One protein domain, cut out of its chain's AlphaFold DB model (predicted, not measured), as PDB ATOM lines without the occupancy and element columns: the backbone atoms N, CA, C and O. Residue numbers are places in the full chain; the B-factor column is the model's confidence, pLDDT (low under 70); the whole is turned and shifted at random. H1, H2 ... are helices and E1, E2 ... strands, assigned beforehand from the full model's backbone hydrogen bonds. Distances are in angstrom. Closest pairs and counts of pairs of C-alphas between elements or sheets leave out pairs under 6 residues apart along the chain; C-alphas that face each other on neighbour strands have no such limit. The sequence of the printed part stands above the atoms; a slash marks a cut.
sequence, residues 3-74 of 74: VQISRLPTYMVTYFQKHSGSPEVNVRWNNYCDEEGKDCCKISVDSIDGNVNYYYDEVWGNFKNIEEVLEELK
ATOM      1  N   VAL A   3     -49.040  37.792  34.353       94.62
ATOM      2  CA  VAL A   3     -50.447  37.755  34.773       94.62
ATOM      3  C   VAL A   3     -50.732  38.848  35.801       94.62
ATOM      4  O   VAL A   3     -49.841  39.298  36.520       94.62
ATOM      5  N   GLN A   4     -51.997  39.252  35.896       95.19
ATOM      6  CA  GLN A   4     -52.470  40.156  36.943       95.19
ATOM      7  C   GLN A   4     -52.427  39.453  38.303       95.19
ATOM      8  O   GLN A   4     -52.895  38.317  38.417       95.19
ATOM      9  N   ILE A   5     -51.941  40.135  39.344       93.56
ATOM     10  CA  ILE A   5     -51.869  39.571  40.701       93.56
ATOM     11  C   ILE A   5     -53.241  39.153  41.230       93.56
ATOM     12  O   ILE A   5     -53.323  38.226  42.017       93.56
ATOM     13  N   SER A   6     -54.328  39.772  40.759       93.88
ATOM     14  CA  SER A   6     -55.705  39.408  41.120       93.88
ATOM     15  C   SER A   6     -56.128  38.007  40.667       93.88
ATOM     16  O   SER A   6     -57.156  37.513  41.121       93.88
ATOM     17  N   ARG A   7     -55.363  37.371  39.771       93.88
ATOM     18  CA  ARG A   7     -55.575  35.979  39.346       93.88
ATOM     19  C   ARG A   7     -54.921  34.963  40.283       93.88
ATOM     20  O   ARG A   7     -55.161  33.772  40.122       93.88
ATOM     21  N   LEU A   8     -54.084  35.426  41.209       91.94
ATOM     22  CA  LEU A   8     -53.424  34.595  42.207       91.94
ATOM     23  C   LEU A   8     -54.316  34.412  43.448       91.94
ATOM     24  O   LEU A   8     -55.253  35.187  43.663       91.94
ATOM     25  N   PRO A   9     -53.991  33.450  44.321       91.50
ATOM     26  CA  PRO A   9     -54.635  33.299  45.621       91.50
ATOM     27  C   PRO A   9     -54.520  34.553  46.488       91.50
ATOM     28  O   PRO A   9     -53.510  35.261  46.461       91.50
ATOM     29  N   THR A  10     -55.515  34.784  47.346       92.25
ATOM     30  CA  THR A  10     -55.617  35.988  48.193       92.25
ATOM     31  C   THR A  10     -54.352  36.277  49.008       92.25
ATOM     32  O   THR A  10     -53.960  37.439  49.159       92.25
ATOM     33  N   TYR A  11     -53.683  35.241  49.521       91.19
ATOM     34  CA  TYR A  11     -52.453  35.417  50.297       91.19
ATOM     35  C   TYR A  11     -51.291  35.925  49.427       91.19
ATOM     36  O   TYR A  11     -50.566  36.823  49.857       91.19
ATOM     37  N   MET A  12     -51.153  35.434  48.189       91.44
ATOM     38  CA  MET A  12     -50.167  35.942  47.233       91.44
ATOM     39  C   MET A  12     -50.487  37.368  46.820       91.44
ATOM     40  O   MET A  12     -49.585  38.197  46.787       91.44
ATOM     41  N   VAL A  13     -51.759  37.668  46.529       92.94
ATOM     42  CA  VAL A  13     -52.181  39.031  46.175       92.94
ATOM     43  C   VAL A  13     -51.728  39.999  47.260       92.94
ATOM     44  O   VAL A  13     -51.035  40.971  46.977       92.94
ATOM     45  N   THR A  14     -52.037  39.676  48.516       92.56
ATOM     46  CA  THR A  14     -51.660  40.495  49.672       92.56
ATOM     47  C   THR A  14     -50.141  40.633  49.795       92.56
ATOM     48  O   THR A  14     -49.632  41.723  50.061       92.56
ATOM     49  N   TYR A  15     -49.400  39.545  49.578       92.56
ATOM     50  CA  TYR A  15     -47.941  39.537  49.625       92.56
ATOM     51  C   TYR A  15     -47.324  40.427  48.533       92.56
ATOM     52  O   TYR A  15     -46.575  41.355  48.839       92.56
ATOM     53  N   PHE A  16     -47.686  40.218  47.267       92.81
ATOM     54  CA  PHE A  16     -47.146  40.988  46.147       92.81
ATOM     55  C   PHE A  16     -47.600  42.448  46.152       92.81
ATOM     56  O   PHE A  16     -46.798  43.299  45.794       92.81
ATOM     57  N   GLN A  17     -48.811  42.773  46.615       91.62
ATOM     58  CA  GLN A  17     -49.241  44.171  46.789       91.62
ATOM     59  C   GLN A  17     -48.439  44.902  47.866       91.62
ATOM     60  O   GLN A  17     -48.189  46.100  47.756       91.62
ATOM     61  N   LYS A  18     -48.054  44.196  48.932       92.19
ATOM     62  CA  LYS A  18     -47.279  44.783  50.028       92.19
ATOM     63  C   LYS A  18     -45.817  45.008  49.645       92.19
ATOM     64  O   LYS A  18     -45.200  45.953  50.132       92.19
ATOM     65  N   HIS A  19     -45.262  44.115  48.831       90.56
ATOM     66  CA  HIS A  19     -43.828  44.065  48.546       90.56
ATOM     67  C   HIS A  19     -43.452  44.548  47.140       90.56
ATOM     68  O   HIS A  19     -42.294  44.884  46.914       90.56
ATOM     69  N   SER A  20     -44.408  44.632  46.214       86.81
ATOM     70  CA  SER A  20     -44.212  45.157  44.863       86.81
ATOM     71  C   SER A  20     -45.255  46.235  44.556       86.81
ATOM     72  O   SER A  20     -46.420  46.119  44.927       86.81
ATOM     73  N   GLY A  21     -44.853  47.293  43.852       82.88
ATOM     74  CA  GLY A  21     -45.783  48.320  43.362       82.88
ATOM     75  C   GLY A  21     -46.521  47.923  42.078       82.88
ATOM     76  O   GLY A  21     -47.239  48.743  41.512       82.88
ATOM     77  N   SER A  22     -46.305  46.700  41.585       90.12
ATOM     78  CA  SER A  22     -46.815  46.224  40.300       90.12
ATOM     79  C   SER A  22     -48.139  45.473  40.479       90.12
ATOM     80  O   SER A  22     -48.218  44.581  41.325       90.12
ATOM     81  N   PRO A  23     -49.168  45.751  39.658       92.81
ATOM     82  CA  PRO A  23     -50.380  44.932  39.601       92.81
ATOM     83  C   PRO A  23     -50.166  43.604  38.856       92.81
ATOM     84  O   PRO A  23     -51.081  42.790  38.750       92.81
ATOM     85  N   GLU A  24     -48.968  43.377  38.324       95.44
ATOM     86  CA  GLU A  24     -48.610  42.216  37.516       95.44
ATOM     87  C   GLU A  24     -47.427  41.462  38.118       95.44
ATOM     88  O   GLU A  24     -46.557  42.054  38.764       95.44
ATOM     89  N   VAL A  25     -47.387  40.157  37.859       95.50
ATOM     90  CA  VAL A  25     -46.292  39.245  38.207       95.50
ATOM     91  C   VAL A  25     -45.953  38.351  37.021       95.50
ATOM     92  O   VAL A  25     -46.768  38.136  36.122       95.50
ATOM     93  N   ASN A  26     -44.754  37.787  37.032       95.81
ATOM     94  CA  ASN A  26     -44.328  36.742  36.123       95.81
ATOM     95  C   ASN A  26     -44.480  35.375  36.798       95.81
ATOM     96  O   ASN A  26     -43.830  35.099  37.798       95.81
ATOM     97  N   VAL A  27     -45.321  34.515  36.232       94.94
ATOM     98  CA  VAL A  27     -45.515  33.133  36.678       94.94
ATOM     99  C   VAL A  27     -44.780  32.192  35.734       94.94
ATOM    100  O   VAL A  27     -44.978  32.237  34.516       94.94
ATOM    101  N   ARG A  28     -43.929  31.328  36.271       94.38
ATOM    102  CA  ARG A  28     -43.193  30.301  35.530       94.38
ATOM    103  C   ARG A  28     -43.458  28.957  36.182       94.38
ATOM    104  O   ARG A  28     -43.672  28.889  37.385       94.38
ATOM    105  N   TRP A  29     -43.426  27.896  35.392       94.31
ATOM    106  CA  TRP A  29     -43.508  26.545  35.917       94.31
ATOM    107  C   TRP A  29     -42.556  25.628  35.162       94.31
ATOM    108  O   TRP A  29     -42.221  25.889  34.003       94.31
ATOM    109  N   ASN A  30     -42.100  24.580  35.835       93.94
ATOM    110  CA  ASN A  30     -41.247  23.556  35.265       93.94
ATOM    111  C   ASN A  30     -41.729  22.181  35.720       93.94
ATOM    112  O   ASN A  30     -41.697  21.871  36.909       93.94
ATOM    113  N   ASN A  31     -42.139  21.372  34.752       93.50
ATOM    114  CA  ASN A  31     -42.539  19.988  34.958       93.50
ATOM    115  C   ASN A  31     -41.297  19.093  34.988       93.50
ATOM    116  O   ASN A  31     -40.390  19.270  34.169       93.50
ATOM    117  N   TYR A  32     -41.253  18.134  35.902       92.25
ATOM    118  CA  TYR A  32     -40.169  17.160  36.001       92.25
ATOM    119  C   TYR A  32     -40.668  15.870  36.656       92.25
ATOM    120  O   TYR A  32     -41.729  15.856  37.267       92.25
ATOM    121  N   CYS A  33     -39.901  14.787  36.534       93.38
ATOM    122  CA  CYS A  33     -40.162  13.560  37.283       93.38
ATOM    123  C   CYS A  33     -39.194  13.472  38.464       93.38
ATOM    124  O   CYS A  33     -38.003  13.750  38.294       93.38
ATOM    125  N   ASP A  34     -39.690  13.101  39.642       89.56
ATOM    126  CA  ASP A  34     -38.832  12.827  40.797       89.56
ATOM    127  C   ASP A  34     -38.102  11.472  40.679       89.56
ATOM    128  O   ASP A  34     -38.249  10.733  39.701       89.56
ATOM    129  N   GLU A  35     -37.290  11.139  41.684       90.44
ATOM    130  CA  GLU A  35     -36.528   9.882  41.717       90.44
ATOM    131  C   GLU A  35     -37.420   8.629  41.824       90.44
ATOM    132  O   GLU A  35     -36.977   7.532  41.483       90.44
ATOM    133  N   GLU A  36     -38.677   8.777  42.258       91.25
ATOM    134  CA  GLU A  36     -39.672   7.702  42.331       91.25
ATOM    135  C   GLU A  36     -40.505   7.581  41.038       91.25
ATOM    136  O   GLU A  36     -41.348   6.687  40.926       91.25
ATOM    137  N   GLY A  37     -40.264   8.450  40.049       90.06
ATOM    138  CA  GLY A  37     -40.989   8.491  38.781       90.06
ATOM    139  C   GLY A  37     -42.357   9.172  38.864       90.06
ATOM    140  O   GLY A  37     -43.195   8.944  37.990       90.06
ATOM    141  N   LYS A  38     -42.609   9.980  39.900       90.19
ATOM    142  CA  LYS A  38     -43.825  10.791  40.019       90.19
ATOM    143  C   LYS A  38     -43.672  12.076  39.222       90.19
ATOM    144  O   LYS A  38     -42.602  12.682  39.215       90.19
ATOM    145  N   ASP A  39     -44.754  12.492  38.577       91.69
ATOM    146  CA  ASP A  39     -44.837  13.807  37.953       91.69
ATOM    147  C   ASP A  39     -44.900  14.883  39.040       91.69
ATOM    148  O   ASP A  39     -45.753  14.830  39.929       91.69
ATOM    149  N   CYS A  40     -43.983  15.840  38.950       91.50
ATOM    150  CA  CYS A  40     -43.855  16.971  39.850       91.50
ATOM    151  C   CYS A  40     -43.846  18.273  39.051       91.50
ATOM    152  O   CYS A  40     -43.445  18.320  37.879       91.50
ATOM    153  N   CYS A  41     -44.209  19.366  39.717       92.50
ATOM    154  CA  CYS A  41     -44.114  20.682  39.120       92.50
ATOM    155  C   CYS A  41     -43.572  21.713  40.099       92.50
ATOM    156  O   CYS A  41     -44.048  21.873  41.222       92.50
ATOM    157  N   LYS A  42     -42.606  22.486  39.611       93.31
ATOM    158  CA  LYS A  42     -42.076  23.642  40.313       93.31
ATOM    159  C   LYS A  42     -42.673  24.910  39.735       93.31
ATOM    160  O   LYS A  42     -42.422  25.206  38.569       93.31
ATOM    161  N   ILE A  43     -43.397  25.683  40.541       94.25
ATOM    162  CA  ILE A  43     -43.960  26.980  40.143       94.25
ATOM    163  C   ILE A  43     -43.160  28.107  40.802       94.25
ATOM    164  O   ILE A  43     -42.894  28.074  42.000       94.25
ATOM    165  N   SER A  44     -42.792  29.131  40.034       94.50
ATOM    166  CA  SER A  44     -42.252  30.387  40.555       94.50
ATOM    167  C   SER A  44     -43.152  31.554  40.173       94.50
ATOM    168  O   SER A  44     -43.618  31.658  39.036       94.50
ATOM    169  N   VAL A  45     -43.393  32.442  41.128       95.12
ATOM    170  CA  VAL A  45     -44.114  33.697  40.933       95.12
ATOM    171  C   VAL A  45     -43.187  34.826  41.344       95.12
ATOM    172  O   VAL A  45     -42.740  34.878  42.486       95.12
ATOM    173  N   ASP A  46     -42.904  35.724  40.415       95.50
ATOM    174  CA  ASP A  46     -41.912  36.779  40.576       95.50
ATOM    175  C   ASP A  46     -42.557  38.137  40.282       95.50
ATOM    176  O   ASP A  46     -43.361  38.264  39.355       95.50
ATOM    177  N   SER A  47     -42.207  39.183  41.022       95.25
ATOM    178  CA  SER A  47     -42.563  40.546  40.633       95.25
ATOM    179  C   SER A  47     -41.902  40.896  39.297       95.25
ATOM    180  O   SER A  47     -40.865  40.344  38.927       95.25
ATOM    181  N   ILE A  48     -42.491  41.829  38.546       93.94
ATOM    182  CA  ILE A  48     -41.966  42.226  37.223       93.94
ATOM    183  C   ILE A  48     -40.528  42.756  37.300       93.94
ATOM    184  O   ILE A  48     -39.743  42.548  36.378       93.94
ATOM    185  N   ASP A  49     -40.175  43.410  38.405       90.38
ATOM    186  CA  ASP A  49     -38.824  43.907  38.675       90.38
ATOM    187  C   ASP A  49     -37.855  42.825  39.201       90.38
ATOM    188  O   ASP A  49     -36.665  43.096  39.342       90.38
ATOM    189  N   GLY A  50     -38.344  41.611  39.482       89.44
ATOM    190  CA  GLY A  50     -37.572  40.480  40.005       89.44
ATOM    191  C   GLY A  50     -37.167  40.581  41.482       89.44
ATOM    192  O   GLY A  50     -36.444  39.712  41.972       89.44
ATOM    193  N   ASN A  51     -37.608  41.615  42.206       91.62
ATOM    194  CA  ASN A  51     -37.207  41.854  43.597       91.62
ATOM    195  C   ASN A  51     -37.961  40.982  44.612       91.62
ATOM    196  O   ASN A  51     -37.458  40.730  45.709       91.62
ATOM    197  N   VAL A  52     -39.164  40.529  44.267       93.69
ATOM    198  CA  VAL A  52     -40.035  39.719  45.121       93.69
ATOM    199  C   VAL A  52     -40.298  38.409  44.404       93.69
ATOM    200  O   VAL A  52     -40.800  38.419  43.289       93.69
ATOM    201  N   ASN A  53     -39.979  37.284  45.036       93.50
ATOM    202  CA  ASN A  53     -40.121  35.970  44.415       93.50
ATOM    203  C   ASN A  53     -40.752  34.994  45.411       93.50
ATOM    204  O   ASN A  53     -40.448  35.037  46.605       93.50
ATOM    205  N   TYR A  54     -41.610  34.112  44.914       92.06
ATOM    206  CA  TYR A  54     -42.269  33.061  45.678       92.06
ATOM    207  C   TYR A  54     -42.191  31.749  44.893       92.06
ATOM    208  O   TYR A  54     -42.485  31.728  43.699       92.06
ATOM    209  N   TYR A  55     -41.823  30.653  45.557       91.56
ATOM    210  CA  TYR A  55     -41.627  29.347  44.924       91.56
ATOM    211  C   TYR A  55     -42.512  28.273  45.556       91.56
ATOM    212  O   TYR A  55     -42.675  28.243  46.774       91.56
ATOM    213  N   TYR A  56     -43.015  27.377  44.713       87.94
ATOM    214  CA  TYR A  56     -43.689  26.134  45.069       87.94
ATOM    215  C   TYR A  56     -42.929  24.998  44.420       87.94
ATOM    216  O   TYR A  56     -42.559  25.090  43.248       87.94
ATOM    217  N   ASP A  57     -42.691  23.952  45.190       87.62
ATOM    218  CA  ASP A  57     -42.008  22.752  44.735       87.62
ATOM    219  C   ASP A  57     -42.815  21.570  45.265       87.62
ATOM    220  O   ASP A  57     -42.602  21.110  46.383       87.62
ATOM    221  N   GLU A  58     -43.848  21.197  44.515       83.56
ATOM    222  CA  GLU A  58     -44.898  20.291  44.973       83.56
ATOM    223  C   GLU A  58     -45.091  19.154  43.965       83.56
ATOM    224  O   GLU A  58     -44.803  19.273  42.766       83.56
ATOM    225  N   VAL A  59     -45.616  18.032  44.458       82.81
ATOM    226  CA  VAL A  59     -45.995  16.887  43.622       82.81
ATOM    227  C   VAL A  59     -47.348  17.184  42.978       82.81
ATOM    228  O   VAL A  59     -48.386  16.632  43.345       82.81
ATOM    229  N   TRP A  60     -47.329  18.119  42.035       83.12
ATOM    230  CA  TRP A  60     -48.418  18.357  41.106       83.12
ATOM    231  C   TRP A  60     -48.157  17.608  39.807       83.12
ATOM    232  O   TRP A  60     -47.014  17.503  39.359       83.12
ATOM    233  N   GLY A  61     -49.228  17.130  39.173       83.00
ATOM    234  CA  GLY A  61     -49.131  16.619  37.811       83.00
ATOM    235  C   GLY A  61     -48.558  17.669  36.849       83.00
ATOM    236  O   GLY A  61     -48.447  18.855  37.155       83.00
ATOM    237  N   ASN A  62     -48.206  17.235  35.644       88.56
ATOM    238  CA  ASN A  62     -47.605  18.125  34.655       88.56
ATOM    239  C   ASN A  62     -48.603  19.173  34.140       88.56
ATOM    240  O   ASN A  62     -49.639  18.811  33.580       88.56
ATOM    241  N   PHE A  63     -48.234  20.456  34.203       92.69
ATOM    242  CA  PHE A  63     -49.054  21.537  33.650       92.69
ATOM    243  C   PHE A  63     -48.727  21.838  32.197       92.69
ATOM    244  O   PHE A  63     -47.563  22.016  31.818       92.69
ATOM    245  N   LYS A  64     -49.761  21.979  31.373       90.81
ATOM    246  CA  LYS A  64     -49.620  22.296  29.944       90.81
ATOM    247  C   LYS A  64     -49.733  23.784  29.649       90.81
ATOM    248  O   LYS A  64     -49.278  24.235  28.599       90.81
ATOM    249  N   ASN A  65     -50.368  24.545  30.532       91.69
ATOM    250  CA  ASN A  65     -50.655  25.958  30.327       91.69
ATOM    251  C   ASN A  65     -50.797  26.699  31.664       91.69
ATOM    252  O   ASN A  65     -50.826  26.097  32.734       91.69
ATOM    253  N   ILE A  66     -50.884  28.026  31.579       90.44
ATOM    254  CA  ILE A  66     -50.997  28.901  32.748       90.44
ATOM    255  C   ILE A  66     -52.332  28.755  33.490       90.44
ATOM    256  O   ILE A  66     -52.377  29.034  34.680       90.44
ATOM    257  N   GLU A  67     -53.414  28.342  32.824       92.88
ATOM    258  CA  GLU A  67     -54.711  28.197  33.493       92.88
ATOM    259  C   GLU A  67     -54.661  27.033  34.483       92.88
ATOM    260  O   GLU A  67     -55.021  27.233  35.635       92.88
ATOM    261  N   GLU A  68     -54.088  25.892  34.084       93.31
ATOM    262  CA  GLU A  68     -53.870  24.740  34.976       93.31
ATOM    263  C   GLU A  68     -53.013  25.124  36.198       93.31
ATOM    264  O   GLU A  68     -53.364  24.812  37.331       93.31
ATOM    265  N   VAL A  69     -51.938  25.891  35.982       92.06
ATOM    266  CA  VAL A  69     -51.090  26.428  37.063       92.06
ATOM    267  C   VAL A  69     -51.890  27.310  38.022       92.06
ATOM    268  O   VAL A  69     -51.776  27.181  39.237       92.06
ATOM    269  N   LEU A  70     -52.684  28.240  37.490       91.31
ATOM    270  CA  LEU A  70     -53.471  29.158  38.309       91.31
ATOM    271  C   LEU A  70     -54.628  28.456  39.024       91.31
ATOM    272  O   LEU A  70     -55.083  28.963  40.043       91.31
ATOM    273  N   GLU A  71     -55.127  27.339  38.496       91.50
ATOM    274  CA  GLU A  71     -56.125  26.510  39.167       91.50
ATOM    275  C   GLU A  71     -55.540  25.772  40.370       91.50
ATOM    276  O   GLU A  71     -56.156  25.831  41.430       91.50
ATOM    277  N   GLU A  72     -54.350  25.179  40.251       90.12
ATOM    278  CA  GLU A  72     -53.695  24.484  41.374       90.12
ATOM    279  C   GLU A  72     -53.200  25.420  42.479       90.12
ATOM    280  O   GLU A  72     -53.075  25.017  43.632       90.12
ATOM    281  N   LEU A  73     -52.918  26.686  42.159       86.31
ATOM    282  CA  LEU A  73     -52.503  27.646  43.180       86.31
ATOM    283  C   LEU A  73     -53.651  28.066  44.118       86.31
ATOM    284  O   LEU A  73     -53.345  28.531  45.217       86.31
ATOM    285  N   LYS A  74     -54.923  27.966  43.691       82.31
ATOM    286  CA  LYS A  74     -56.110  28.478  44.418       82.31
ATOM    287  C   LYS A  74     -56.339  27.808  45.768       82.31
ATOM    288  O   LYS A  74     -56.622  28.581  46.716       82.31
TER     289      LYS A  74
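This is residues 3 to 74 of the 74 residues of an uncharacterized protein of Paenibacillus barcinonensis (UniProt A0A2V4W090). A long, narrow sheet of three strands, E1, E2 and E3, makes the body of the domain, with the helix H1 over one face near one end of the sheet and the short helix H2 grazing the sheet farther along. At the end away from H1, residues 34 to 38 make the turn of the hairpin of E1 and E2. The printed part has 72 residues, with two named helices and three named strands in the order H1, E1, E2, E3, H2; the class is mixed, helices and strands. The sheet's order is E1, E2, E3, all antiparallel. The whole is compact, with a radius of gyration of the C-alphas of 12.7 A, yet elongated in outline, spanning 41 by 21 by 17 A.

Residues 3 to 4 pair, antiparallel, with residues 24 to 25 of E1, a strand of residues 24 to 33. H1, residues 10 to 19, is on the sheet that E1 forms with E2, residues 39 to 47, and E3, residues 53 to 58; H1 on one face makes two layers, a helix layer and a sheet layer. Its height over the sheet is 9.7 A. It lies over E2 and runs along the strands, but only just, at 28 degrees to E2 on the local plane; the closest C-alphas of H1 and E2 are those of Phe 16 and Ser 47, 7.2 A apart. H1 is near E1 and near E3, with 5 pairs of C-alphas within 10 A for each. The strands form a meander, each the antiparallel neighbour of the one before. In the hairpin of E1 and E2, N 28 and O 44 are 2.8 A apart, within hydrogen-bond range, and the directions stand at 161 degrees. In the hairpin of E2 and E3, N 45 and O 54 are 2.8 A apart, also within range, and the angle is 170 degrees. H2, residues 66 to 72, only grazes the sheet with its residues 66 to 70; its closest C-alpha pair with E1 is Trp 29 and Val 69, 7.7 A. H1 and H2 are apart. In both helices every O i to N i+4 pair is within hydrogen-bond range.

H1 begins at C-alpha 10, (-55.617, 35.988, 48.193), and is 14.3 A long. E1 is 29.9 A long, E2 27.0 A and E3 16.4 A; E1 begins at C-alpha 24, (-48.610, 42.216, 37.516). H2 measures 10.1 A and ends at C-alpha 72, (-53.695, 24.484, 41.374).

The C-alphas of Gly 21 and Glu 36 are the two farthest apart, at 41.1 A. The printed part has no cut; the links H1 to E1, E1 to E2 and E2 to E3 are tight, E3 to H2 is short, and no link is long. The mean pLDDT of the printed part is 91.4, and no printed residue is under 70.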